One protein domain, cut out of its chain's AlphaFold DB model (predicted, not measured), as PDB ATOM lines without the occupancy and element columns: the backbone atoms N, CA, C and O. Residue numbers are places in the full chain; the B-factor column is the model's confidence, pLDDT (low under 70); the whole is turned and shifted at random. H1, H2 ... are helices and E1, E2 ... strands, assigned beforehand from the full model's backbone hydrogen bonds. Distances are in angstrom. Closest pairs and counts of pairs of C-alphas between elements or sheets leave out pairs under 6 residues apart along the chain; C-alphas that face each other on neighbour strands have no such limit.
ATOM      1  N   VAL A   3     -83.097  45.052  19.062       81.25
ATOM      2  CA  VAL A   3     -81.977  45.550  18.249       81.25
ATOM      3  C   VAL A   3     -81.694  44.537  17.146       81.25
ATOM      4  O   VAL A   3     -81.540  43.353  17.430       81.25
ATOM      5  N   LYS A   4     -81.647  44.974  15.886       87.19
ATOM      6  CA  LYS A   4     -81.272  44.107  14.764       87.19
ATOM      7  C   LYS A   4     -79.763  43.868  14.792       87.19
ATOM      8  O   LYS A   4     -79.007  44.831  14.816       87.19
ATOM      9  N   ILE A   5     -79.362  42.599  14.806       89.44
ATOM     10  CA  ILE A   5     -77.959  42.176  14.873       89.44
ATOM     11  C   ILE A   5     -77.446  41.866  13.473       89.44
ATOM     12  O   ILE A   5     -76.409  42.377  13.090       89.44
ATOM     13  N   TYR A   6     -78.183  41.049  12.718       94.12
ATOM     14  CA  TYR A   6     -77.779  40.604  11.388       94.12
ATOM     15  C   TYR A   6     -79.011  40.399  10.507       94.12
ATOM     16  O   TYR A   6     -80.047  39.915  10.968       94.12
ATOM     17  N   LEU A   7     -78.898  40.752   9.229       93.44
ATOM     18  CA  LEU A   7     -79.936  40.534   8.230       93.44
ATOM     19  C   LEU A   7     -79.290  40.024   6.953       93.44
ATOM     20  O   LEU A   7     -78.479  40.716   6.345       93.44
ATOM     21  N   TYR A   8     -79.742  38.863   6.500       93.19
ATOM     22  CA  TYR A   8     -79.337  38.321   5.216       93.19
ATOM     23  C   TYR A   8     -80.543  37.961   4.367       93.19
ATOM     24  O   TYR A   8     -81.556  37.441   4.839       93.19
ATOM     25  N   GLN A   9     -80.433  38.260   3.079       91.31
ATOM     26  CA  GLN A   9     -81.480  38.035   2.104       91.31
ATOM     27  C   GLN A   9     -80.884  37.394   0.858       91.31
ATOM     28  O   GLN A   9     -80.006  37.959   0.213       91.31
ATOM     29  N   ASN A  10     -81.445  36.254   0.472       87.06
ATOM     30  CA  ASN A  10     -81.191  35.622  -0.812       87.06
ATOM     31  C   ASN A  10     -82.512  35.513  -1.609       87.06
ATOM     32  O   ASN A  10     -83.552  36.055  -1.217       87.06
ATOM     33  N   LYS A  11     -82.472  34.834  -2.763       85.62
ATOM     34  CA  LYS A  11     -83.652  34.658  -3.632       85.62
ATOM     35  C   LYS A  11     -84.756  33.794  -3.004       85.62
ATOM     36  O   LYS A  11     -85.914  33.969  -3.362       85.62
ATOM     37  N   LYS A  12     -84.400  32.876  -2.102       86.94
ATOM     38  CA  LYS A  12     -85.287  31.872  -1.495       86.94
ATOM     39  C   LYS A  12     -85.758  32.242  -0.090       86.94
ATOM     40  O   LYS A  12     -86.771  31.725   0.359       86.94
ATOM     41  N   SER A  13     -85.043  33.106   0.621       90.94
ATOM     42  CA  SER A  13     -85.325  33.402   2.020       90.94
ATOM     43  C   SER A  13     -84.722  34.728   2.489       90.94
ATOM     44  O   SER A  13     -83.792  35.283   1.899       90.94
ATOM     45  N   THR A  14     -85.264  35.234   3.591       91.38
ATOM     46  CA  THR A  14     -84.662  36.270   4.430       91.38
ATOM     47  C   THR A  14     -84.516  35.716   5.837       91.38
ATOM     48  O   THR A  14     -85.484  35.198   6.390       91.38
ATOM     49  N   ILE A  15     -83.326  35.860   6.410       93.88
ATOM     50  CA  ILE A  15     -83.026  35.553   7.804       93.88
ATOM     51  C   ILE A  15     -82.695  36.851   8.541       93.88
ATOM     52  O   ILE A  15     -81.893  37.655   8.070       93.88
ATOM     53  N   ASP A  16     -83.353  37.069   9.674       92.81
ATOM     54  CA  ASP A  16     -83.200  38.251  10.523       92.81
ATOM     55  C   ASP A  16     -82.925  37.787  11.957       92.81
ATOM     56  O   ASP A  16     -83.743  37.073  12.551       92.81
ATOM     57  N   ILE A  17     -81.762  38.168  12.485       92.00
ATOM     58  CA  ILE A  17     -81.347  37.899  13.859       92.00
ATOM     59  C   ILE A  17     -81.449  39.202  14.637       92.00
ATOM     60  O   ILE A  17     -80.802  40.201  14.317       92.00
ATOM     61  N   GLN A  18     -82.252  39.175  15.691       89.50
ATOM     62  CA  GLN A  18     -82.504  40.325  16.546       89.50
ATOM     63  C   GLN A  18     -82.199  39.963  17.989       89.50
ATOM     64  O   GLN A  18     -82.361  38.822  18.409       89.50
ATOM     65  N   SER A  19     -81.804  40.945  18.779       83.31
ATOM     66  CA  SER A  19     -81.657  40.763  20.209       83.31
ATOM     67  C   SER A  19     -83.005  40.891  20.915       83.31
ATOM     68  O   SER A  19     -83.719  41.877  20.717       83.31
ATOM     69  N   SER A  20     -83.343  39.914  21.759       69.12
ATOM     70  CA  SER A  20     -84.424  39.997  22.744       69.12
ATOM     71  C   SER A  20     -83.799  40.273  24.112       69.12
ATOM     72  O   SER A  20     -83.542  39.374  24.912       69.12
ATOM     73  N   LEU A  21     -83.480  41.548  24.339       52.69
ATOM     74  CA  LEU A  21     -82.672  42.028  25.472       52.69
ATOM     75  C   LEU A  21     -83.436  42.140  26.796       52.69
ATOM     76  O   LEU A  21     -82.844  42.504  27.803       52.69
ATOM     77  N   ASN A  22     -84.735  41.843  26.815       50.44
ATOM     78  CA  ASN A  22     -85.573  42.082  27.991       50.44
ATOM     79  C   ASN A  22     -85.741  40.849  28.893       50.44
ATOM     80  O   ASN A  22     -86.575  40.882  29.791       50.44
ATOM     81  N   TYR A  23     -84.999  39.759  28.672       48.81
ATOM     82  CA  TYR A  23     -85.133  38.564  29.506       48.81
ATOM     83  C   TYR A  23     -84.113  38.578  30.650       48.81
ATOM     84  O   TYR A  23     -83.066  37.927  30.617       48.81
ATOM     85  N   HIS A  24     -84.435  39.398  31.644       54.22
ATOM     86  CA  HIS A  24     -83.917  39.278  32.996       54.22
ATOM     87  C   HIS A  24     -84.779  38.244  33.721       54.22
ATOM     88  O   HIS A  24     -86.004  38.356  33.722       54.22
ATOM     89  N   GLU A  25     -84.159  37.197  34.255       52.00
ATOM     90  CA  GLU A  25     -84.853  36.258  35.130       52.00
ATOM     91  C   GLU A  25     -84.538  36.656  36.565       52.00
ATOM     92  O   GLU A  25     -83.431  36.427  37.057       52.00
ATOM     93  N   GLU A  26     -85.517  37.282  37.209       54.91
ATOM     94  CA  GLU A  26     -85.483  37.541  38.639       54.91
ATOM     95  C   GLU A  26     -85.855  36.246  39.362       54.91
ATOM     96  O   GLU A  26     -86.962  35.724  39.207       54.91
ATOM     97  N   LYS A  27     -84.925  35.686  40.137       55.97
ATOM     98  CA  LYS A  27     -85.268  34.604  41.061       55.97
ATOM     99  C   LYS A  27     -85.655  35.198  42.396       55.97
ATOM    100  O   LYS A  27     -84.809  35.727  43.120       55.97
ATOM    101  N   GLU A  28     -86.922  35.039  42.742       50.47
ATOM    102  CA  GLU A  28     -87.429  35.382  44.059       50.47
ATOM    103  C   GLU A  28     -87.438  34.172  44.995       50.47
ATOM    104  O   GLU A  28     -87.814  33.058  44.622       50.47
ATOM    105  N   ARG A  29     -87.082  34.404  46.259       52.94
ATOM    106  CA  ARG A  29     -87.387  33.483  47.358       52.94
ATOM    107  C   ARG A  29     -88.047  34.288  48.464       52.94
ATOM    108  O   ARG A  29     -87.485  35.271  48.933       52.94
ATOM    109  N   ASN A  30     -89.234  33.861  48.885       54.31
ATOM    110  CA  ASN A  30     -90.025  34.534  49.920       54.31
ATOM    111  C   ASN A  30     -90.328  36.020  49.615       54.31
ATOM    112  O   ASN A  30     -90.334  36.838  50.530       54.31
ATOM    113  N   GLY A  31     -90.557  36.375  48.344       53.50
ATOM    114  CA  GLY A  31     -90.869  37.754  47.929       53.50
ATOM    115  C   GLY A  31     -89.674  38.715  47.937       53.50
ATOM    116  O   GLY A  31     -89.863  39.927  47.905       53.50
ATOM    117  N   ILE A  32     -88.449  38.186  48.013       50.03
ATOM    118  CA  ILE A  32     -87.204  38.946  47.875       50.03
ATOM    119  C   ILE A  32     -86.506  38.458  46.607       50.03
ATOM    120  O   ILE A  32     -86.246  37.259  46.479       50.03
ATOM    121  N   VAL A  33     -86.187  39.377  45.692       55.06
ATOM    122  CA  VAL A  33     -85.348  39.102  44.516       55.06
ATOM    123  C   VAL A  33     -83.930  38.792  45.004       55.06
ATOM    124  O   VAL A  33     -83.246  39.661  45.539       55.06
ATOM    125  N   ILE A  34     -83.504  37.533  44.873       50.47
ATOM    126  CA  ILE A  34     -82.180  37.051  45.305       50.47
ATOM    127  C   ILE A  34     -81.168  37.114  44.155       50.47
ATOM    128  O   ILE A  34     -79.978  37.324  44.381       50.47
ATOM    129  N   GLU A  35     -81.630  36.946  42.917       52.44
ATOM    130  CA  GLU A  35     -80.788  36.980  41.720       52.44
ATOM    131  C   GLU A  35     -81.513  37.741  40.608       52.44
ATOM    132  O   GLU A  35     -82.649  37.400  40.295       52.44
ATOM    133  N   ASP A  36     -80.847  38.708  39.975       49.41
ATOM    134  CA  ASP A  36     -81.218  39.215  38.646       49.41
ATOM    135  C   ASP A  36     -80.251  38.582  37.636       49.41
ATOM    136  O   ASP A  36     -79.062  38.918  37.587       49.41
ATOM    137  N   VAL A  37     -80.728  37.578  36.893       56.00
ATOM    138  CA  VAL A  37     -79.914  36.850  35.917       56.00
ATOM    139  C   VAL A  37     -80.175  37.406  34.529       56.00
ATOM    140  O   VAL A  37     -81.251  37.227  33.953       56.00
ATOM    141  N   TYR A  38     -79.141  37.985  33.923       52.84
ATOM    142  CA  TYR A  38     -79.188  38.334  32.511       52.84
ATOM    143  C   TYR A  38     -79.155  37.068  31.637       52.84
ATOM    144  O   TYR A  38     -78.093  36.517  31.331       52.84
ATOM    145  N   LYS A  39     -80.329  36.607  31.191       63.91
ATOM    146  CA  LYS A  39     -80.485  35.519  30.215       63.91
ATOM    147  C   LYS A  39     -80.887  36.091  28.861       63.91
ATOM    148  O   LYS A  39     -81.983  35.848  28.365       63.91
ATOM    149  N   GLY A  40     -79.982  36.846  28.239       71.56
ATOM    150  CA  GLY A  40     -80.205  37.358  26.885       71.56
ATOM    151  C   GLY A  40     -80.573  36.231  25.907       71.56
ATOM    152  O   GLY A  40     -79.936  35.172  25.897       71.56
ATOM    153  N   LYS A  41     -81.593  36.460  25.076       82.69
ATOM    154  CA  LYS A  41     -81.979  35.560  23.981       82.69
ATOM    155  C   LYS A  41     -81.872  36.290  22.652       82.69
ATOM    156  O   LYS A  41     -82.134  37.486  22.563       82.69
ATOM    157  N   LEU A  42     -81.517  35.560  21.606       88.06
ATOM    158  CA  LEU A  42     -81.582  36.029  20.230       88.06
ATOM    159  C   LEU A  42     -82.869  35.527  19.581       88.06
ATOM    160  O   LEU A  42     -83.197  34.347  19.674       88.06
ATOM    161  N   VAL A  43     -83.585  36.417  18.905       90.62
ATOM    162  CA  VAL A  43     -84.719  36.080  18.046       90.62
ATOM    163  C   VAL A  43     -84.189  35.769  16.659       90.62
ATOM    164  O   VAL A  43     -83.634  36.638  15.992       90.62
ATOM    165  N   TRP A  44     -84.415  34.545  16.206       93.75
ATOM    166  CA  TRP A  44     -84.185  34.116  14.837       93.75
ATOM    167  C   TRP A  44     -85.502  34.173  14.084       93.75
ATOM    168  O   TRP A  44     -86.469  33.532  14.486       93.75
ATOM    169  N   SER A  45     -85.542  34.933  12.995       92.94
ATOM    170  CA  SER A  45     -86.715  35.047  12.130       92.94
ATOM    171  C   SER A  45     -86.343  34.602  10.726       92.94
ATOM    172  O   SER A  45     -85.362  35.093  10.173       92.94
ATOM    173  N   ILE A  46     -87.130  33.714  10.127       94.75
ATOM    174  CA  ILE A  46     -86.932  33.282   8.740       94.75
ATOM    175  C   ILE A  46     -88.215  33.535   7.971       94.75
ATOM    176  O   ILE A  46     -89.289  33.158   8.422       94.75
ATOM    177  N   THR A  47     -88.095  34.171   6.809       93.44
ATOM    178  CA  THR A  47     -89.166  34.319   5.817       93.44
ATOM    179  C   THR A  47     -88.745  33.623   4.536       93.44
ATOM    180  O   THR A  47     -87.729  34.009   3.965       93.44
ATOM    181  N   GLU A  48     -89.510  32.655   4.045       88.00
ATOM    182  CA  GLU A  48     -89.268  32.070   2.725       88.00
ATOM    183  C   GLU A  48     -89.945  32.868   1.606       88.00
ATOM    184  O   GLU A  48     -91.027  33.452   1.754       88.00
ATOM    185  N   LYS A  49     -89.273  32.892   0.457       87.62
ATOM    186  CA  LYS A  49     -89.647  33.621  -0.750       87.62
ATOM    187  C   LYS A  49     -89.773  32.662  -1.919       87.62
ATOM    188  O   LYS A  49     -88.951  31.769  -2.097       87.62
ATOM    189  N   GLY A  50     -90.810  32.871  -2.719       80.00
ATOM    190  CA  GLY A  50     -91.056  32.116  -3.932       80.00
ATOM    191  C   GLY A  50     -90.134  32.565  -5.058       80.00
ATOM    192  O   GLY A  50     -89.404  33.549  -4.947       80.00
ATOM    193  N   ASN A  51     -90.228  31.882  -6.196       75.69
ATOM    194  CA  ASN A  51     -89.389  32.143  -7.372       75.69
ATOM    195  C   ASN A  51     -89.498  33.583  -7.915       75.69
ATOM    196  O   ASN A  51     -88.597  34.059  -8.596       75.69
ATOM    197  N   ASN A  52     -90.580  34.293  -7.591       76.56
ATOM    198  CA  ASN A  52     -90.814  35.695  -7.947       76.56
ATOM    199  C   ASN A  52     -90.293  36.699  -6.894       76.56
ATOM    200  O   ASN A  52     -90.610  37.884  -6.975       76.56
ATOM    201  N   GLY A  53     -89.557  36.237  -5.877       73.19
ATOM    202  CA  GLY A  53     -89.040  37.055  -4.776       73.19
ATOM    203  C   GLY A  53     -90.093  37.510  -3.758       73.19
ATOM    204  O   GLY A  53     -89.747  38.206  -2.801       73.19
ATOM    205  N   LYS A  54     -91.367  37.129  -3.931       81.12
ATOM    206  CA  LYS A  54     -92.455  37.438  -2.991       81.12
ATOM    207  C   LYS A  54     -92.539  36.378  -1.896       81.12
ATOM    208  O   LYS A  54     -92.133  35.240  -2.098       81.12
ATOM    209  N   VAL A  55     -93.080  36.754  -0.739       82.12
ATOM    210  CA  VAL A  55     -93.279  35.842   0.400       82.12
ATOM    211  C   VAL A  55     -94.190  34.683  -0.007       82.12
ATOM    212  O   VAL A  55     -95.244  34.915  -0.602       82.12
ATOM    213  N   ILE A  56     -93.777  33.453   0.304       82.62
ATOM    214  CA  ILE A  56     -94.590  32.250   0.071       82.62
ATOM    215  C   ILE A  56     -95.732  32.224   1.084       82.62
ATOM    216  O   ILE A  56     -95.553  32.624   2.235       82.62
ATOM    217  N   PHE A  57     -96.897  31.742   0.662       83.31
ATOM    218  CA  PHE A  57     -97.988  31.392   1.559       83.31
ATOM    219  C   PHE A  57     -98.225  29.888   1.481       83.31
ATOM    220  O   PHE A  57     -98.256  29.325   0.390       83.31
ATOM    221  N   GLU A  58     -98.389  29.259   2.632       79.50
ATOM    222  CA  GLU A  58     -98.688  27.839   2.785       79.50
ATOM    223  C   GLU A  58     -99.826  27.754   3.801       79.50
ATOM    224  O   GLU A  58     -99.783  28.434   4.822       79.50
ATOM    225  N   GLU A  59    -100.903  27.042   3.462       74.19
ATOM    226  CA  GLU A  59    -102.106  26.932   4.312       74.19
ATOM    227  C   GLU A  59    -102.715  28.295   4.713       74.19
ATOM    228  O   GLU A  59    -103.233  28.483   5.809       74.19
ATOM    229  N   GLY A  60    -102.620  29.301   3.836       76.19
ATOM    230  CA  GLY A  60    -103.148  30.647   4.094       76.19
ATOM    231  C   GLY A  60    -102.291  31.517   5.025       76.19
ATOM    232  O   GLY A  60    -102.588  32.703   5.184       76.19
ATOM    233  N   ARG A  61    -101.187  30.997   5.579       80.50
ATOM    234  CA  ARG A  61    -100.213  31.769   6.370       80.50
ATOM    235  C   ARG A  61     -98.955  32.085   5.569       80.50
ATOM    236  O   ARG A  61     -98.526  31.318   4.711       80.50
ATOM    237  N   LYS A  62     -98.334  33.231   5.863       85.56
ATOM    238  CA  LYS A  62     -97.002  33.567   5.333       85.56
ATOM    239  C   LYS A  62     -96.006  32.523   5.823       85.56
ATOM    240  O   LYS A  62     -96.000  32.217   7.014       85.56
ATOM    241  N   LYS A  63     -95.127  32.050   4.940       90.62
ATOM    242  CA  LYS A  63     -94.056  31.107   5.266       90.62
ATOM    243  C   LYS A  63     -92.947  31.800   6.049       90.62
ATOM    244  O   LYS A  63     -91.894  32.171   5.531       90.62
ATOM    245  N   TYR A  64     -93.267  32.069   7.305       92.38
ATOM    246  CA  TYR A  64     -92.482  32.861   8.224       92.38
ATOM    247  C   TYR A  64     -92.604  32.299   9.633       92.38
ATOM    248  O   TYR A  64     -93.715  32.108  10.122       92.38
ATOM    249  N   LEU A  65     -91.467  32.103  10.298       91.62
ATOM    250  CA  LEU A  65     -91.421  31.723  11.707       91.62
ATOM    251  C   LEU A  65     -90.368  32.523  12.464       91.62
ATOM    252  O   LEU A  65     -89.387  33.011  11.897       91.62
ATOM    253  N   LYS A  66     -90.593  32.614  13.775       91.88
ATOM    254  CA  LYS A  66     -89.688  33.201  14.759       91.88
ATOM    255  C   LYS A  66     -89.435  32.225  15.891       91.88
ATOM    256  O   LYS A  66     -90.391  31.682  16.430       91.88
ATOM    257  N   ALA A  67     -88.183  32.079  16.293       90.25
ATOM    258  CA  ALA A  67     -87.786  31.252  17.422       90.25
ATOM    259  C   ALA A  67     -86.682  31.932  18.237       90.25
ATOM    260  O   ALA A  67     -85.986  32.822  17.750       90.25
ATOM    261  N   LEU A  68     -86.544  31.526  19.494       89.88
ATOM    262  CA  LEU A  68     -85.578  32.070  20.438       89.88
ATOM    263  C   LEU A  68     -84.385  31.129  20.589       89.88
ATOM    264  O   LEU A  68     -84.538  29.918  20.671       89.88
ATOM    265  N   MET A  69     -83.191  31.697  20.675       89.75
ATOM    266  CA  MET A  69     -81.963  30.977  20.987       89.75
ATOM    267  C   MET A  69     -81.278  31.668  22.156       89.75
ATOM    268  O   MET A  69     -81.029  32.871  22.100       89.75
ATOM    269  N   ASP A  70     -80.941  30.917  23.199       86.50
ATOM    270  CA  ASP A  70     -80.195  31.474  24.327       86.50
ATOM    271  C   ASP A  70     -78.820  31.976  23.874       86.50
ATOM    272  O   ASP A  70     -78.145  31.351  23.051       86.50
ATOM    273  N   LYS A  71     -78.372  33.099  24.442       85.75
ATOM    274  CA  LYS A  71     -77.082  33.720  24.111       85.75
ATOM    275  C   LYS A  71     -75.896  32.768  24.288       85.75
ATOM    276  O   LYS A  71     -74.971  32.792  23.483       85.75
ATOM    277  N   SER A  72     -75.914  31.924  25.320       84.81
ATOM    278  CA  SER A  72     -74.880  30.904  25.563       84.81
ATOM    279  C   SER A  72     -74.805  29.898  24.413       84.81
ATOM    280  O   SER A  72     -73.731  29.648  23.870       84.81
ATOM    281  N   THR A  73     -75.952  29.379  23.988       90.31
ATOM    282  CA  THR A  73     -76.081  28.470  22.848       90.31
ATOM    283  C   THR A  73     -75.659  29.148  21.547       90.31
ATOM    284  O   THR A  73     -74.895  28.574  20.773       90.31
ATOM    285  N   ALA A  74     -76.072  30.400  21.341       91.75
ATOM    286  CA  ALA A  74     -75.672  31.203  20.192       91.75
ATOM    287  C   ALA A  74     -74.147  31.390  20.130       91.75
ATOM    288  O   ALA A  74     -73.545  31.185  19.080       91.75
ATOM    289  N   LYS A  75     -73.489  31.679  21.262       91.12
ATOM    290  CA  LYS A  75     -72.021  31.750  21.334       91.12
ATOM    291  C   LYS A  75     -71.354  30.448  20.909       91.12
ATOM    292  O   LYS A  75     -70.389  30.486  20.154       91.12
ATOM    293  N   ILE A  76     -71.851  29.308  21.393       93.12
ATOM    294  CA  ILE A  76     -71.303  27.988  21.049       93.12
ATOM    295  C   ILE A  76     -71.446  27.737  19.543       93.12
ATOM    296  O   ILE A  76     -70.476  27.308  18.914       93.12
ATOM    297  N   LEU A  77     -72.620  28.036  18.977       95.06
ATOM    298  CA  LEU A  77     -72.894  27.941  17.545       95.06
ATOM    299  C   LEU A  77     -71.917  28.811  16.742       95.06
ATOM    300  O   LEU A  77     -71.150  28.286  15.939       95.06
ATOM    301  N   PHE A  78     -71.890  30.118  16.987       95.81
ATOM    302  CA  PHE A  78     -71.074  31.047  16.207       95.81
ATOM    303  C   PHE A  78     -69.576  30.783  16.369       95.81
ATOM    304  O   PHE A  78     -68.844  30.768  15.386       95.81
ATOM    305  N   HIS A  79     -69.112  30.471  17.582       94.00
ATOM    306  CA  HIS A  79     -67.721  30.074  17.803       94.00
ATOM    307  C   HIS A  79     -67.370  28.800  17.027       94.00
ATOM    308  O   HIS A  79     -66.252  28.667  16.538       94.00
ATOM    309  N   SER A  80     -68.296  27.844  16.918       95.38
ATOM    310  CA  SER A  80     -68.036  26.623  16.156       95.38
ATOM    311  C   SER A  80     -67.948  26.860  14.648       95.38
ATOM    312  O   SER A  80     -67.151  26.196  13.995       95.38
ATOM    313  N   ILE A  81     -68.711  27.826  14.125       94.88
ATOM    314  CA  ILE A  81     -68.653  28.248  12.722       94.88
ATOM    315  C   ILE A  81     -67.332  28.978  12.448       94.88
ATOM    316  O   ILE A  81     -66.647  28.637  11.496       94.88
ATOM    317  N   LEU A  82     -66.932  29.927  13.306       94.38
ATOM    318  CA  LEU A  82     -65.709  30.722  13.106       94.38
ATOM    319  C   LEU A  82     -64.405  29.932  13.175       94.38
ATOM    320  O   LEU A  82     -63.411  30.362  12.608       94.38
ATOM    321  N   ASN A  83     -64.390  28.835  13.928       92.94
ATOM    322  CA  ASN A  83     -63.192  28.019  14.113       92.94
ATOM    323  C   ASN A  83     -63.236  26.726  13.287       92.94
ATOM    324  O   ASN A  83     -62.464  25.819  13.573       92.94
ATOM    325  N   ASP A  84     -64.171  26.598  12.339       90.38
ATOM    326  CA  ASP A  84     -64.329  25.413  11.480       90.38
ATOM    327  C   ASP A  84     -64.510  24.081  12.232       90.38
ATOM    328  O   ASP A  84     -64.246  22.998  11.715       90.38
ATOM    329  N   ILE A  85     -65.026  24.135  13.463       93.31
ATOM    330  CA  ILE A  85     -65.262  22.954  14.309       93.31
ATOM    331  C   ILE A  85     -66.740  22.551  14.378       93.31
ATOM    332  O   ILE A  85     -67.106  21.709  15.198       93.31
ATOM    333  N   PHE A  86     -67.612  23.147  13.558       92.75
ATOM    334  CA  PHE A  86     -69.055  22.880  13.594       92.75
ATOM    335  C   PHE A  86     -69.369  21.388  13.412       92.75
ATOM    336  O   PHE A  86     -70.053  20.801  14.251       92.75
ATOM    337  N   ILE A  87     -68.820  20.756  12.368       91.19
ATOM    338  CA  ILE A  87     -69.032  19.324  12.098       91.19
ATOM    339  C   ILE A  87     -68.436  18.474  13.222       91.19
ATOM    340  O   ILE A  87     -69.088  17.551  13.694       91.19
ATOM    341  N   GLY A  88     -67.234  18.802  13.703       87.88
ATOM    342  CA  GLY A  88     -66.610  18.067  14.807       87.88
ATOM    343  C   GLY A  88     -67.421  18.133  16.107       87.88
ATOM    344  O   GLY A  88     -67.456  17.169  16.865       87.88
ATOM    345  N   ARG A  89     -68.109  19.254  16.358       91.56
ATOM    346  CA  ARG A  89     -68.896  19.476  17.577       91.56
ATOM    347  C   ARG A  89     -70.314  18.911  17.506       91.56
ATOM    348  O   ARG A  89     -70.801  18.396  18.509       91.56
ATOM    349  N   PHE A  90     -70.989  19.050  16.368       90.88
ATOM    350  CA  PHE A  90     -72.414  18.720  16.225       90.88
ATOM    351  C   PHE A  90     -72.687  17.550  15.270       90.88
ATOM    352  O   PHE A  90     -73.824  17.098  15.132       90.88
ATOM    353  N   GLY A  91     -71.649  17.031  14.618       86.00
ATOM    354  CA  GLY A  91     -71.757  16.009  13.587       86.00
ATOM    355  C   GLY A  91     -72.450  16.509  12.317       86.00
ATOM    356  O   GLY A  91     -72.896  17.650  12.207       86.00
ATOM    357  N   VAL A  92     -72.607  15.597  11.356       77.62
ATOM    358  CA  VAL A  92     -73.270  15.861  10.062       77.62
ATOM    359  C   VAL A  92     -74.761  16.193  10.234       77.62
ATOM    360  O   VAL A  92     -75.359  16.899   9.426       77.62
ATOM    361  N   LYS A  93     -75.379  15.712  11.322       80.25
ATOM    362  CA  LYS A  93     -76.784  16.005  11.650       80.25
ATOM    363  C   LYS A  93     -77.003  17.456  12.082       80.25
ATOM    364  O   LYS A  93     -78.145  17.916  12.026       80.25
ATOM    365  N   GLY A  94     -75.935  18.157  12.468       92.06
ATOM    366  CA  GLY A  94     -75.976  19.540  12.908       92.06
ATOM    367  C   GLY A  94     -76.548  19.723  14.313       92.06
ATOM    368  O   GLY A  94     -76.660  18.788  15.104       92.06
ATOM    369  N   MET A  95     -76.895  20.964  14.632       94.12
ATOM    370  CA  MET A  95     -77.424  21.373  15.930       94.12
ATOM    371  C   MET A  95     -78.945  21.516  15.851       94.12
ATOM    372  O   MET A  95     -79.452  22.086  14.891       94.12
ATOM    373  N   SER A  96     -79.673  21.070  16.875       93.69
ATOM    374  CA  SER A  96     -81.107  21.337  17.028       93.69
ATOM    375  C   SER A  96     -81.391  21.788  18.451       93.69
ATOM    376  O   SER A  96     -80.927  21.160  19.399       93.69
ATOM    377  N   ILE A  97     -82.133  22.880  18.602       92.19
ATOM    378  CA  ILE A  97     -82.415  23.498  19.895       92.19
ATOM    379  C   ILE A  97     -83.877  23.892  19.994       92.19
ATOM    380  O   ILE A  97     -84.517  24.268  19.010       92.19
ATOM    381  N   TYR A  98     -84.386  23.851  21.214       88.75
ATOM    382  CA  TYR A  98     -85.719  24.323  21.502       88.75
ATOM    383  C   TYR A  98     -85.805  25.850  21.368       88.75
ATOM    384  O   TYR A  98     -85.020  26.585  21.962       88.75
ATOM    385  N   GLY A  99     -86.758  26.301  20.558       84.12
ATOM    386  CA  GLY A  99     -86.970  27.682  20.135       84.12
ATOM    387  C   GLY A  99     -88.056  28.437  20.905       84.12
ATOM    388  O   GLY A  99     -88.278  29.616  20.630       84.12
ATOM    389  N   GLY A 100     -88.737  27.775  21.845       84.00
ATOM    390  CA  GLY A 100     -89.820  28.338  22.652       84.00
ATOM    391  C   GLY A 100     -91.212  27.814  22.286       84.00
ATOM    392  O   GLY A 100     -91.414  27.229  21.222       84.00
ATOM    393  N   THR A 101     -92.167  28.057  23.188       81.69
ATOM    394  CA  THR A 101     -93.596  27.783  22.990       81.69
ATOM    395  C   THR A 101     -94.315  29.082  22.654       81.69
ATOM    396  O   THR A 101     -94.041  30.117  23.263       81.69
ATOM    397  N   GLU A 102     -95.277  29.023  21.744       79.75
ATOM    398  CA  GLU A 102     -96.327  30.028  21.619       79.75
ATOM    399  C   GLU A 102     -97.674  29.391  21.966       79.75
ATOM    400  O   GLU A 102     -98.034  28.349  21.422       79.75
ATOM    401  N   HIS A 103     -98.409  30.014  22.885       79.06
ATOM    402  CA  HIS A 103     -99.762  29.596  23.238       79.06
ATOM    403  C   HIS A 103    -100.756  30.426  22.429       79.06
ATOM    404  O   HIS A 103    -100.766  31.654  22.539       79.06
ATOM    405  N   LYS A 104    -101.581  29.760  21.620       75.69
ATOM    406  CA  LYS A 104    -102.707  30.374  20.912       75.69
ATOM    407  C   LYS A 104    -103.976  29.642  21.303       75.69
ATOM    408  O   LYS A 104    -104.200  28.533  20.838       75.69
ATOM    409  N   GLU A 105    -104.791  30.277  22.140       81.00
ATOM    410  CA  GLU A 105    -106.050  29.701  22.631       81.00
ATOM    411  C   GLU A 105    -105.822  28.299  23.238       81.00
ATOM    412  O   GLU A 105    -105.130  28.193  24.251       81.00
ATOM    413  N   ASP A 106    -106.341  27.243  22.602       77.12
ATOM    414  CA  ASP A 106    -106.229  25.837  23.022       77.12
ATOM    415  C   ASP A 106    -105.029  25.086  22.401       77.12
ATOM    416  O   ASP A 106    -104.828  23.892  22.649       77.12
ATOM    417  N   ILE A 107    -104.226  25.772  21.585       78.62
ATOM    418  CA  ILE A 107    -103.129  25.191  20.812       78.62
ATOM    419  C   ILE A 107    -101.779  25.632  21.382       78.62
ATOM    420  O   ILE A 107    -101.512  26.816  21.610       78.62
ATOM    421  N   VAL A 108    -100.893  24.654  21.570       80.25
ATOM    422  CA  VAL A 108     -99.514  24.865  22.007       80.25
ATOM    423  C   VAL A 108     -98.588  24.620  20.822       80.25
ATOM    424  O   VAL A 108     -98.406  23.483  20.391       80.25
ATOM    425  N   LEU A 109     -97.994  25.692  20.298       83.38
ATOM    426  CA  LEU A 109     -97.067  25.646  19.168       83.38
ATOM    427  C   LEU A 109     -95.630  25.621  19.688       83.38
ATOM    428  O   LEU A 109     -95.124  26.621  20.203       83.38
ATOM    429  N   ASN A 110     -94.961  24.483  19.542       86.12
ATOM    430  CA  ASN A 110     -93.565  24.326  19.931       86.12
ATOM    431  C   ASN A 110     -92.661  24.622  18.746       86.12
ATOM    432  O   ASN A 110     -92.855  24.086  17.657       86.12
ATOM    433  N   LYS A 111     -91.641  25.451  18.961       89.00
ATOM    434  CA  LYS A 111     -90.696  25.823  17.910       89.00
ATOM    435  C   LYS A 111     -89.335  25.211  18.170       89.00
ATOM    436  O   LYS A 111     -88.878  25.167  19.306       89.00
ATOM    437  N   THR A 112     -88.664  24.782  17.112       92.62
ATOM    438  CA  THR A 112     -87.317  24.205  17.158       92.62
ATOM    439  C   THR A 112     -86.453  24.860  16.091       92.62
ATOM    440  O   THR A 112     -86.843  24.918  14.926       92.62
ATOM    441  N   ILE A 113     -85.273  25.350  16.474       95.12
ATOM    442  CA  ILE A 113     -84.263  25.856  15.538       95.12
ATOM    443  C   ILE A 113     -83.291  24.720  15.245       95.12
ATOM    444  O   ILE A 113     -82.737  24.129  16.166       95.12
ATOM    445  N   SER A 114     -83.038  24.448  13.970       95.81
ATOM    446  CA  SER A 114     -82.034  23.485  13.523       95.81
ATOM    447  C   SER A 114     -81.044  24.157  12.577       95.81
ATOM    448  O   SER A 114     -81.444  24.895  11.680       95.81
ATOM    449  N   VAL A 115     -79.756  23.887  12.764       96.19
ATOM    450  CA  VAL A 115     -78.665  24.336  11.898       96.19
ATOM    451  C   VAL A 115     -77.931  23.106  11.388       96.19
ATOM    452  O   VAL A 115     -77.418  22.326  12.184       96.19
ATOM    453  N   LYS A 116     -77.879  22.935  10.070       95.06
ATOM    454  CA  LYS A 116     -77.221  21.808   9.390       95.06
ATOM    455  C   LYS A 116     -76.212  22.315   8.374       95.06
ATOM    456  O   LYS A 116     -76.258  23.485   8.004       95.06
ATOM    457  N   THR A 117     -75.345  21.436   7.891       93.00
ATOM    458  CA  THR A 117     -74.367  21.751   6.847       93.00
ATOM    459  C   THR A 117     -74.630  20.934   5.587       93.00
ATOM    460  O   THR A 117     -75.093  19.797   5.651       93.00
ATOM    461  N   ILE A 118     -74.339  21.526   4.432       91.00
ATOM    462  CA  ILE A 118     -74.148  20.828   3.159       91.00
ATOM    463  C   ILE A 118     -72.659  20.910   2.852       91.00
ATOM    464  O   ILE A 118     -72.093  22.007   2.867       91.00
ATOM    465  N   LEU A 119     -72.044  19.761   2.593       89.44
ATOM    466  CA  LEU A 119     -70.631  19.666   2.248       89.44
ATOM    467  C   LEU A 119     -70.457  19.736   0.732       89.44
ATOM    468  O   LEU A 119     -71.346  19.339  -0.020       89.44
ATOM    469  N   ASN A 120     -69.319  20.258   0.297       85.25
ATOM    470  CA  ASN A 120     -68.861  20.112  -1.069       85.25
ATOM    471  C   ASN A 120     -68.356  18.675  -1.260       85.25
ATOM    472  O   ASN A 120     -67.479  18.232  -0.520       85.25
ATOM    473  N   GLU A 121     -68.906  17.967  -2.245       83.38
ATOM    474  CA  GLU A 121     -68.580  16.564  -2.529       83.38
ATOM    475  C   GLU A 121     -67.096  16.362  -2.864       83.38
ATOM    476  O   GLU A 121     -66.540  15.308  -2.571       83.38
ATOM    477  N   GLU A 122     -66.442  17.375  -3.438       83.81
ATOM    478  CA  GLU A 122     -65.049  17.276  -3.883       83.81
ATOM    479  C   GLU A 122     -64.030  17.560  -2.772       83.81
ATOM    480  O   GLU A 122     -62.925  17.019  -2.795       83.81
ATOM    481  N   SER A 123     -64.372  18.421  -1.810       82.62
ATOM    482  CA  SER A 123     -63.415  18.955  -0.827       82.62
ATOM    483  C   SER A 123     -63.751  18.636   0.628       82.62
ATOM    484  O   SER A 123     -62.986  19.021   1.508       82.62
ATOM    485  N   ASP A 124     -64.889  17.985   0.895       81.50
ATOM    486  CA  ASP A 124     -65.423  17.716   2.244       81.50
ATOM    487  C   ASP A 124     -65.522  18.980   3.128       81.50
ATOM    488  O   ASP A 124     -65.574  18.938   4.357       81.50
ATOM    489  N   THR A 125     -65.549  20.155   2.492       86.19
ATOM    490  CA  THR A 125     -65.670  21.449   3.164       86.19
ATOM    491  C   THR A 125     -67.118  21.908   3.180       86.19
ATOM    492  O   THR A 125     -67.921  21.549   2.320       86.19
ATOM    493  N   ILE A 126     -67.485  22.726   4.166       88.69
ATOM    494  CA  ILE A 126     -68.853  23.239   4.279       88.69
ATOM    495  C   ILE A 126     -69.118  24.225   3.138       88.69
ATOM    496  O   ILE A 126     -68.518  25.294   3.084       88.69
ATOM    497  N   ALA A 127     -70.061  23.894   2.257       89.75
ATOM    498  CA  ALA A 127     -70.529  24.791   1.205       89.75
ATOM    499  C   ALA A 127     -71.623  25.733   1.729       89.75
ATOM    500  O   ALA A 127     -71.586  26.949   1.513       89.75
ATOM    501  N   TYR A 128     -72.591  25.171   2.460       92.38
ATOM    502  CA  TYR A 128     -73.737  25.911   2.984       92.38
ATOM    503  C   TYR A 128     -74.101  25.487   4.400       92.38
ATOM    504  O   TYR A 128     -74.034  24.310   4.750       92.38
ATOM    505  N   TYR A 129     -74.601  26.444   5.174       94.19
ATOM    506  CA  TYR A 129     -75.373  26.198   6.382       94.19
ATOM    507  C   TYR A 129     -76.864  26.332   6.067       94.19
ATOM    508  O   TYR A 129     -77.306  27.324   5.487       94.19
ATOM    509  N   ILE A 130     -77.655  25.340   6.467       94.75
ATOM    510  CA  ILE A 130     -79.116  25.381   6.405       94.75
ATOM    511  C   ILE A 130     -79.625  25.701   7.802       94.75
ATOM    512  O   ILE A 130     -79.485  24.885   8.712       94.75
ATOM    513  N   VAL A 131     -80.240  26.866   7.965       96.25
ATOM    514  CA  VAL A 131     -80.948  27.233   9.192       96.25
ATOM    515  C   VAL A 131     -82.431  26.998   8.962       96.25
ATOM    516  O   VAL A 131     -83.002  27.530   8.013       96.25
ATOM    517  N   SER A 132     -83.061  26.211   9.821       95.62
ATOM    518  CA  SER A 132     -84.481  25.895   9.746       95.62
ATOM    519  C   SER A 132     -85.176  26.176  11.067       95.62
ATOM    520  O   SER A 132     -84.635  25.840  12.118       95.62
ATOM    521  N   ILE A 133     -86.387  26.722  11.010       95.50
ATOM    522  CA  ILE A 133     -87.291  26.784  12.158       95.50
ATOM    523  C   ILE A 133     -88.466  25.870  11.845       95.50
ATOM    524  O   ILE A 133     -89.107  26.022  10.807       95.50
ATOM    525  N   LEU A 134     -88.702  24.912  12.730       93.75
ATOM    526  CA  LEU A 134     -89.840  24.007  12.699       93.75
ATOM    527  C   LEU A 134     -90.829  24.439  13.778       93.75
ATOM    528  O   LEU A 134     -90.414  24.692  14.906       93.75
ATOM    529  N   GLU A 135     -92.104  24.509  13.437       91.25
ATOM    530  CA  GLU A 135     -93.223  24.670  14.356       91.25
ATOM    531  C   GLU A 135     -94.037  23.375  14.343       91.25
ATOM    532  O   GLU A 135     -94.427  22.890  13.279       91.25
ATOM    533  N   GLU A 136     -94.236  22.800  15.525       89.75
ATOM    534  CA  GLU A 136     -95.038  21.600  15.736       89.75
ATOM    535  C   GLU A 136     -96.199  21.934  16.667       89.75
ATOM    536  O   GLU A 136     -96.007  22.479  17.760       89.75
ATOM    537  N   GLU A 137     -97.403  21.577  16.238       85.44
ATOM    538  CA  GLU A 137     -98.594  21.691  17.062       85.44
ATOM    539  C   GLU A 137     -98.658  20.569  18.110       85.44
ATOM    540  O   GLU A 137     -98.441  19.390  17.822       85.44
ATOM    541  N   SER A 138     -98.969  20.942  19.351       74.19
ATOM    542  CA  SER A 138     -99.308  20.018  20.429       74.19
ATOM    543  C   SER A 138    -100.658  20.401  21.029       74.19
ATOM    544  O   SER A 138    -100.882  21.546  21.426       74.19
ATOM    545  N   VAL A 139    -101.574  19.432  21.081       61.34
ATOM    546  CA  VAL A 139    -102.899  19.617  21.679       61.34
ATOM    547  C   VAL A 139    -102.769  19.455  23.188       61.34
ATOM    548  O   VAL A 139    -102.407  18.387  23.682       61.34
ATOM    549  N   ALA A 140    -103.080  20.511  23.934       55.31
ATOM    550  CA  ALA A 140    -103.035  20.508  25.389       55.31
ATOM    551  C   ALA A 140    -104.300  19.875  25.995       55.31
ATOM    552  O   ALA A 140    -105.036  20.550  26.708       55.31
ATOM    553  N   LYS A 141    -104.593  18.591  25.733       49.12
ATOM    554  CA  LYS A 141    -105.617  17.855  26.504       49.12
ATOM    555  C   LYS A 141    -105.180  16.446  26.908       49.12
ATOM    556  O   LYS A 141    -104.513  15.729  26.172       49.12
ATOM    557  N   THR A 149    -101.238  13.160  14.142       47.03
ATOM    558  CA  THR A 149    -100.314  13.654  13.123       47.03
ATOM    559  C   THR A 149    -100.026  15.132  13.377       47.03
ATOM    560  O   THR A 149    -100.909  15.966  13.218       47.03
ATOM    561  N   GLN A 150     -98.823  15.435  13.871       57.31
ATOM    562  CA  GLN A 150     -98.400  16.806  14.143       57.31
ATOM    563  C   GLN A 150     -98.321  17.529  12.804       57.31
ATOM    564  O   GLN A 150     -97.502  17.143  11.965       57.31
ATOM    565  N   ASP A 151     -99.135  18.561  12.601       64.69
ATOM    566  CA  ASP A 151     -98.919  19.471  11.484       64.69
ATOM    567  C   ASP A 151     -97.574  20.169  11.717       64.69
ATOM    568  O   ASP A 151     -97.347  20.856  12.718       64.69
ATOM    569  N   LYS A 152     -96.627  19.873  10.823       80.94
ATOM    570  CA  LYS A 152     -95.238  20.329  10.892       80.94
ATOM    571  C   LYS A 152     -95.046  21.447   9.890       80.94
ATOM    572  O   LYS A 152     -94.978  21.200   8.689       80.94
ATOM    573  N   PHE A 153     -94.889  22.665  10.387       89.25
ATOM    574  CA  PHE A 153     -94.597  23.817   9.549       89.25
ATOM    575  C   PHE A 153     -93.123  24.165   9.612       89.25
ATOM    576  O   PHE A 153     -92.586  24.405  10.691       89.25
ATOM    577  N   ILE A 154     -92.451  24.209   8.464       92.38
ATOM    578  CA  ILE A 154     -91.012  24.456   8.414       92.38
ATOM    579  C   ILE A 154     -90.676  25.630   7.506       92.38
ATOM    580  O   ILE A 154     -91.123  25.716   6.363       92.38
ATOM    581  N   VAL A 155     -89.817  26.510   8.011       93.12
ATOM    582  CA  VAL A 155     -89.153  27.539   7.210       93.12
ATOM    583  C   VAL A 155     -87.652  27.310   7.206       93.12
ATOM    584  O   VAL A 155     -87.081  26.897   8.217       93.12
ATOM    585  N   GLN A 156     -87.002  27.578   6.080       94.19
ATOM    586  CA  GLN A 156     -85.580  27.336   5.878       94.19
ATOM    587  C   GLN A 156     -84.886  28.523   5.214       94.19
ATOM    588  O   GLN A 156     -85.457  29.255   4.406       94.19
ATOM    589  N   SER A 157     -83.617  28.703   5.558       94.25
ATOM    590  CA  SER A 157     -82.720  29.651   4.922       94.25
ATOM    591  C   SER A 157     -81.363  29.008   4.689       94.25
ATOM    592  O   SER A 157     -80.841  28.303   5.552       94.25
ATOM    593  N   TRP A 158     -80.781  29.294   3.529       93.75
ATOM    594  CA  TRP A 158     -79.449  28.840   3.148       93.75
ATOM    595  C   TRP A 158     -78.472  29.997   3.270       93.75
ATOM    596  O   TRP A 158     -78.662  31.050   2.657       93.75
ATOM    597  N   LEU A 159     -77.433  29.779   4.059       93.44
ATOM    598  CA  LEU A 159     -76.299  30.671   4.207       93.44
ATOM    599  C   LEU A 159     -75.109  30.021   3.513       93.44
ATOM    600  O   LEU A 159     -74.820  28.853   3.764       93.44
ATOM    601  N   THR A 160     -74.424  30.755   2.641       93.44
ATOM    602  CA  THR A 160     -73.090  30.333   2.195       93.44
ATOM    603  C   THR A 160     -72.154  30.308   3.397       93.44
ATOM    604  O   THR A 160     -72.406  30.977   4.404       93.44
ATOM    605  N   TYR A 161     -71.058  29.560   3.297       91.69
ATOM    606  CA  TYR A 161     -70.024  29.560   4.329       91.69
ATOM    607  C   TYR A 161     -69.564  30.984   4.704       91.69
ATOM    608  O   TYR A 161     -69.546  31.338   5.880       91.69
ATOM    609  N   GLU A 162     -69.317  31.846   3.713       93.56
ATOM    610  CA  GLU A 162     -68.912  33.243   3.935       93.56
ATOM    611  C   GLU A 162     -69.953  34.065   4.705       93.56
ATOM    612  O   GLU A 162     -69.609  34.820   5.613       93.56
ATOM    613  N   GLU A 163     -71.237  33.923   4.373       94.31
ATOM    614  CA  GLU A 163     -72.305  34.649   5.067       94.31
ATOM    615  C   GLU A 163     -72.520  34.109   6.482       94.31
ATOM    616  O   GLU A 163     -72.763  34.879   7.410       94.31
ATOM    617  N   ALA A 164     -72.337  32.803   6.686       94.69
ATOM    618  CA  ALA A 164     -72.350  32.213   8.017       94.69
ATOM    619  C   ALA A 164     -71.181  32.707   8.887       94.69
ATOM    620  O   ALA A 164     -71.377  32.950  10.082       94.69
ATOM    621  N   LEU A 165     -69.992  32.915   8.306       95.56
ATOM    622  CA  LEU A 165     -68.866  33.548   8.996       95.56
ATOM    623  C   LEU A 165     -69.197  34.992   9.386       95.56
ATOM    624  O   LEU A 165     -69.074  35.333  10.560       95.56
ATOM    625  N   LYS A 166     -69.682  35.823   8.449       96.38
ATOM    626  CA  LYS A 166     -70.070  37.221   8.732       96.38
ATOM    627  C   LYS A 166     -71.112  37.307   9.845       96.38
ATOM    628  O   LYS A 166     -70.900  38.012  10.827       96.38
ATOM    629  N   MET A 167     -72.177  36.512   9.735       95.50
ATOM    630  CA  MET A 167     -73.211  36.385  10.762       95.50
ATOM    631  C   MET A 167     -72.609  36.039  12.128       95.50
ATOM    632  O   MET A 167     -72.982  36.628  13.141       95.50
ATOM    633  N   SER A 168     -71.670  35.090  12.162       95.69
ATOM    634  CA  SER A 168     -71.034  34.643  13.401       95.69
ATOM    635  C   SER A 168     -70.155  35.724  14.031       95.69
ATOM    636  O   SER A 168     -70.181  35.879  15.251       95.69
ATOM    637  N   ILE A 169     -69.420  36.499  13.224       95.00
ATOM    638  CA  ILE A 169     -68.626  37.646  13.695       95.00
ATOM    639  C   ILE A 169     -69.547  38.716  14.282       95.00
ATOM    640  O   ILE A 169     -69.351  39.127  15.426       95.00
ATOM    641  N   GLU A 170     -70.559  39.149  13.527       94.00
ATOM    642  CA  GLU A 170     -71.471  40.219  13.950       94.00
ATOM    643  C   GLU A 170     -72.223  39.842  15.224       94.00
ATOM    644  O   GLU A 170     -72.269  40.617  16.180       94.00
ATOM    645  N   ALA A 171     -72.752  38.619  15.285       91.81
ATOM    646  CA  ALA A 171     -73.506  38.173  16.442       91.81
ATOM    647  C   ALA A 171     -72.630  37.973  17.684       91.81
ATOM    648  O   ALA A 171     -73.045  38.360  18.776       91.81
ATOM    649  N   LEU A 172     -71.413  37.426  17.560       91.62
ATOM    650  CA  LEU A 172     -70.502  37.327  18.706       91.62
ATOM    651  C   LEU A 172     -70.042  38.692  19.198       91.62
ATOM    652  O   LEU A 172     -70.042  38.914  20.407       91.62
ATOM    653  N   HIS A 173     -69.681  39.595  18.288       90.75
ATOM    654  CA  HIS A 173     -69.256  40.938  18.659       90.75
ATOM    655  C   HIS A 173     -70.390  41.692  19.355       90.75
ATOM    656  O   HIS A 173     -70.173  42.289  20.406       90.75
ATOM    657  N   PHE A 174     -71.617  41.594  18.839       89.88
ATOM    658  CA  PHE A 174     -72.790  42.154  19.502       89.88
ATOM    659  C   PHE A 174     -72.964  41.586  20.916       89.88
ATOM    660  O   PHE A 174     -73.086  42.339  21.880       89.88
ATOM    661  N   ILE A 175     -72.921  40.257  21.061       86.38
ATOM    662  CA  ILE A 175     -73.057  39.591  22.360       86.38
ATOM    663  C   ILE A 175     -71.975  40.050  23.349       86.38
ATOM    664  O   ILE A 175     -72.284  40.285  24.516       86.38
ATOM    665  N   GLN A 176     -70.722  40.154  22.903       86.75
ATOM    666  CA  GLN A 176     -69.594  40.593  23.731       86.75
ATOM    667  C   GLN A 176     -69.734  42.058  24.147       86.75
ATOM    668  O   GLN A 176     -69.517  42.385  25.310       86.75
ATOM    669  N   THR A 177     -70.127  42.932  23.223       86.31
ATOM    670  CA  THR A 177     -70.343  44.356  23.503       86.31
ATOM    671  C   THR A 177     -71.463  44.555  24.514       86.31
ATOM    672  O   THR A 177     -71.290  45.307  25.471       86.31
ATOM    673  N   GLU A 178     -72.579  43.840  24.364       80.38
ATOM    674  CA  GLU A 178     -73.674  43.894  25.334       80.38
ATOM    675  C   GLU A 178     -73.228  43.380  26.705       80.38
ATOM    676  O   GLU A 178     -73.500  44.010  27.720       80.38
ATOM    677  N   GLU A 179     -72.477  42.279  26.755       78.44
ATOM    678  CA  GLU A 179     -71.897  41.779  28.003       78.44
ATOM    679  C   GLU A 179     -71.013  42.811  28.702       78.44
ATOM    680  O   GLU A 179     -71.195  43.062  29.892       78.44
ATOM    681  N   ILE A 180     -70.090  43.436  27.971       81.94
ATOM    682  CA  ILE A 180     -69.202  44.468  28.515       81.94
ATOM    683  C   ILE A 180     -70.015  45.663  29.010       81.94
ATOM    684  O   ILE A 180     -69.759  46.161  30.103       81.94
ATOM    685  N   LYS A 181     -71.019  46.101  28.246       81.06
ATOM    686  CA  LYS A 181     -71.905  47.195  28.644       81.06
ATOM    687  C   LYS A 181     -72.608  46.891  29.970       81.06
ATOM    688  O   LYS A 181     -72.541  47.707  30.882       81.06
ATOM    689  N   TYR A 182     -73.208  45.710  30.112       73.00
ATOM    690  CA  TYR A 182     -73.857  45.312  31.365       73.00
ATOM    691  C   TYR A 182     -72.867  45.178  32.528       73.00
ATOM    692  O   TYR A 182     -73.198  45.547  33.653       73.00
ATOM    693  N   ALA A 183     -71.641  44.718  32.264       72.19
ATOM    694  CA  ALA A 183     -70.580  44.676  33.269       72.19
ATOM    695  C   ALA A 183     -70.196  46.079  33.766       72.19
ATOM    696  O   ALA A 183     -70.020  46.281  34.965       72.19
ATOM    697  N   LEU A 184     -70.093  47.053  32.853       76.00
ATOM    698  CA  LEU A 184     -69.817  48.456  33.181       76.00
ATOM    699  C   LEU A 184     -70.966  49.109  33.963       76.00
ATOM    700  O   LEU A 184     -70.721  49.971  34.800       76.00
ATOM    701  N   GLU A 185     -72.203  48.666  33.738       75.50
ATOM    702  CA  GLU A 185     -73.384  49.050  34.524       75.50
ATOM    703  C   GLU A 185     -73.439  48.356  35.904       75.50
ATOM    704  O   GLU A 185     -74.400  48.537  36.650       75.50
ATOM    705  N   GLY A 186     -72.423  47.563  36.266       63.59
ATOM    706  CA  GLY A 186     -72.334  46.874  37.555       63.59
ATOM    707  C   GLY A 186     -73.187  45.607  37.652       63.59
ATOM    708  O   GLY A 186     -73.327  45.053  38.742       63.59
TER     709      GLY A 186
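This is residues 3 to 141 and 149 to 186 of the 277 residues of an uncharacterized protein of Bacillus megaterium (UniProt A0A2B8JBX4). Two four-stranded antiparallel sheets form a sandwich, E7 E8 E9 E10 and E1 E2 E5 E6, only partly face to face and with their strands crossed at 81 degrees. The long helix H3 covers E1 and E2, H1 packs on H3, the short H2 follows H1, and the hairpin E3 and E4 sticks out as an arm that adds to the length. The printed part has 177 residues, with ten named strands and three named helices in the order E1 E2 E3 E4 E5 E6 H1 H2 E7 E8 E9 E10 H3; the class is mixed, helices and strands. The whole is compact, with a radius of gyration of the C-alphas of 17.9 A and spans of 58 by 44 by 29 A.

One sheet runs E7, residues 95 to 104, E8, residues 107 to 119, E9, residues 126 to 139, and E10, residues 152 to 160, and is twisted. E7, E8 and E9 are a meander, each strand the antiparallel neighbour of the one before. N 99 and O 111 are 2.7 A apart across E7 and E8, N 114 and O 132 2.8 A across E8 and E9, and N 131 and O 157 2.9 A across E9 and E10. The other sheet, also twisted, runs E1, residues 3 to 9, E2, residues 13 to 20, E5, residues 41 to 48, and E6, residues 64 to 70. Within hydrogen-bond range are N 8 and O 15 of E1 and E2, 2.9 A, N 43 and O 18 of E5 and E2, 2.7 A, and N 44 and O 67 of E5 and E6, 2.8 A. In the sandwich, two sheets face to face, the best planes stand 33 degrees apart; the closest C-alphas of E6 and E7, those of Ala 67 and Gly 99, are 4.6 A apart. H3, residues 161 to 184, is on the sheet E1 E2 E5 E6 at a height of 10.0 A, over E2 and only just over E1, where 3 of its C-alphas fall. It runs along the strands, at 8 degrees to E2 on the local plane. H1, residues 71 to 82, touches H3 at a steep tilt of 41 degrees, opposite ways, with the C-alphas of Phe 78 and Ser 168 closest at 4.6 A; H3 touches H1 with its residues 164 to 175 alone. H2, residues 86 to 90, only just touches H1, with 3 pairs of C-alphas within 8 A, and only at the corner; their closest C-alphas, Ser 80 and Phe 86, are 4.6 A apart. E3, residues 24 to 29, and E4, residues 32 to 38, form a hairpin, with N 34 and O 27 2.8 A apart, and E4 runs on into E5 at 48 degrees. In H1, H2 and H3 every O i to N i+4 pair is within hydrogen-bond range.

E1 begins at C-alpha 3, (-81.977, 45.550, 18.249). E9 is the longest strand, 38.4 A from first to last C-alpha; E8 measures 37.8 A, E7 27.3 A and E10 25.8 A. H3 measures 34.5 A and ends at C-alpha 184, (-69.817, 48.456, 33.181).

The C-alphas farthest apart, those of Asn 30 and Glu 122, are 61.8 A apart. Residues 142 to 148 are not printed, and C-alphas 141 and 149 are 15.0 A apart across the cut. The link E5 to E6, 15 residues, is long. The mean pLDDT of the printed part is 83.0; residues 20 to 39, 139 to 141, 149 to 151 and 186 are under 70.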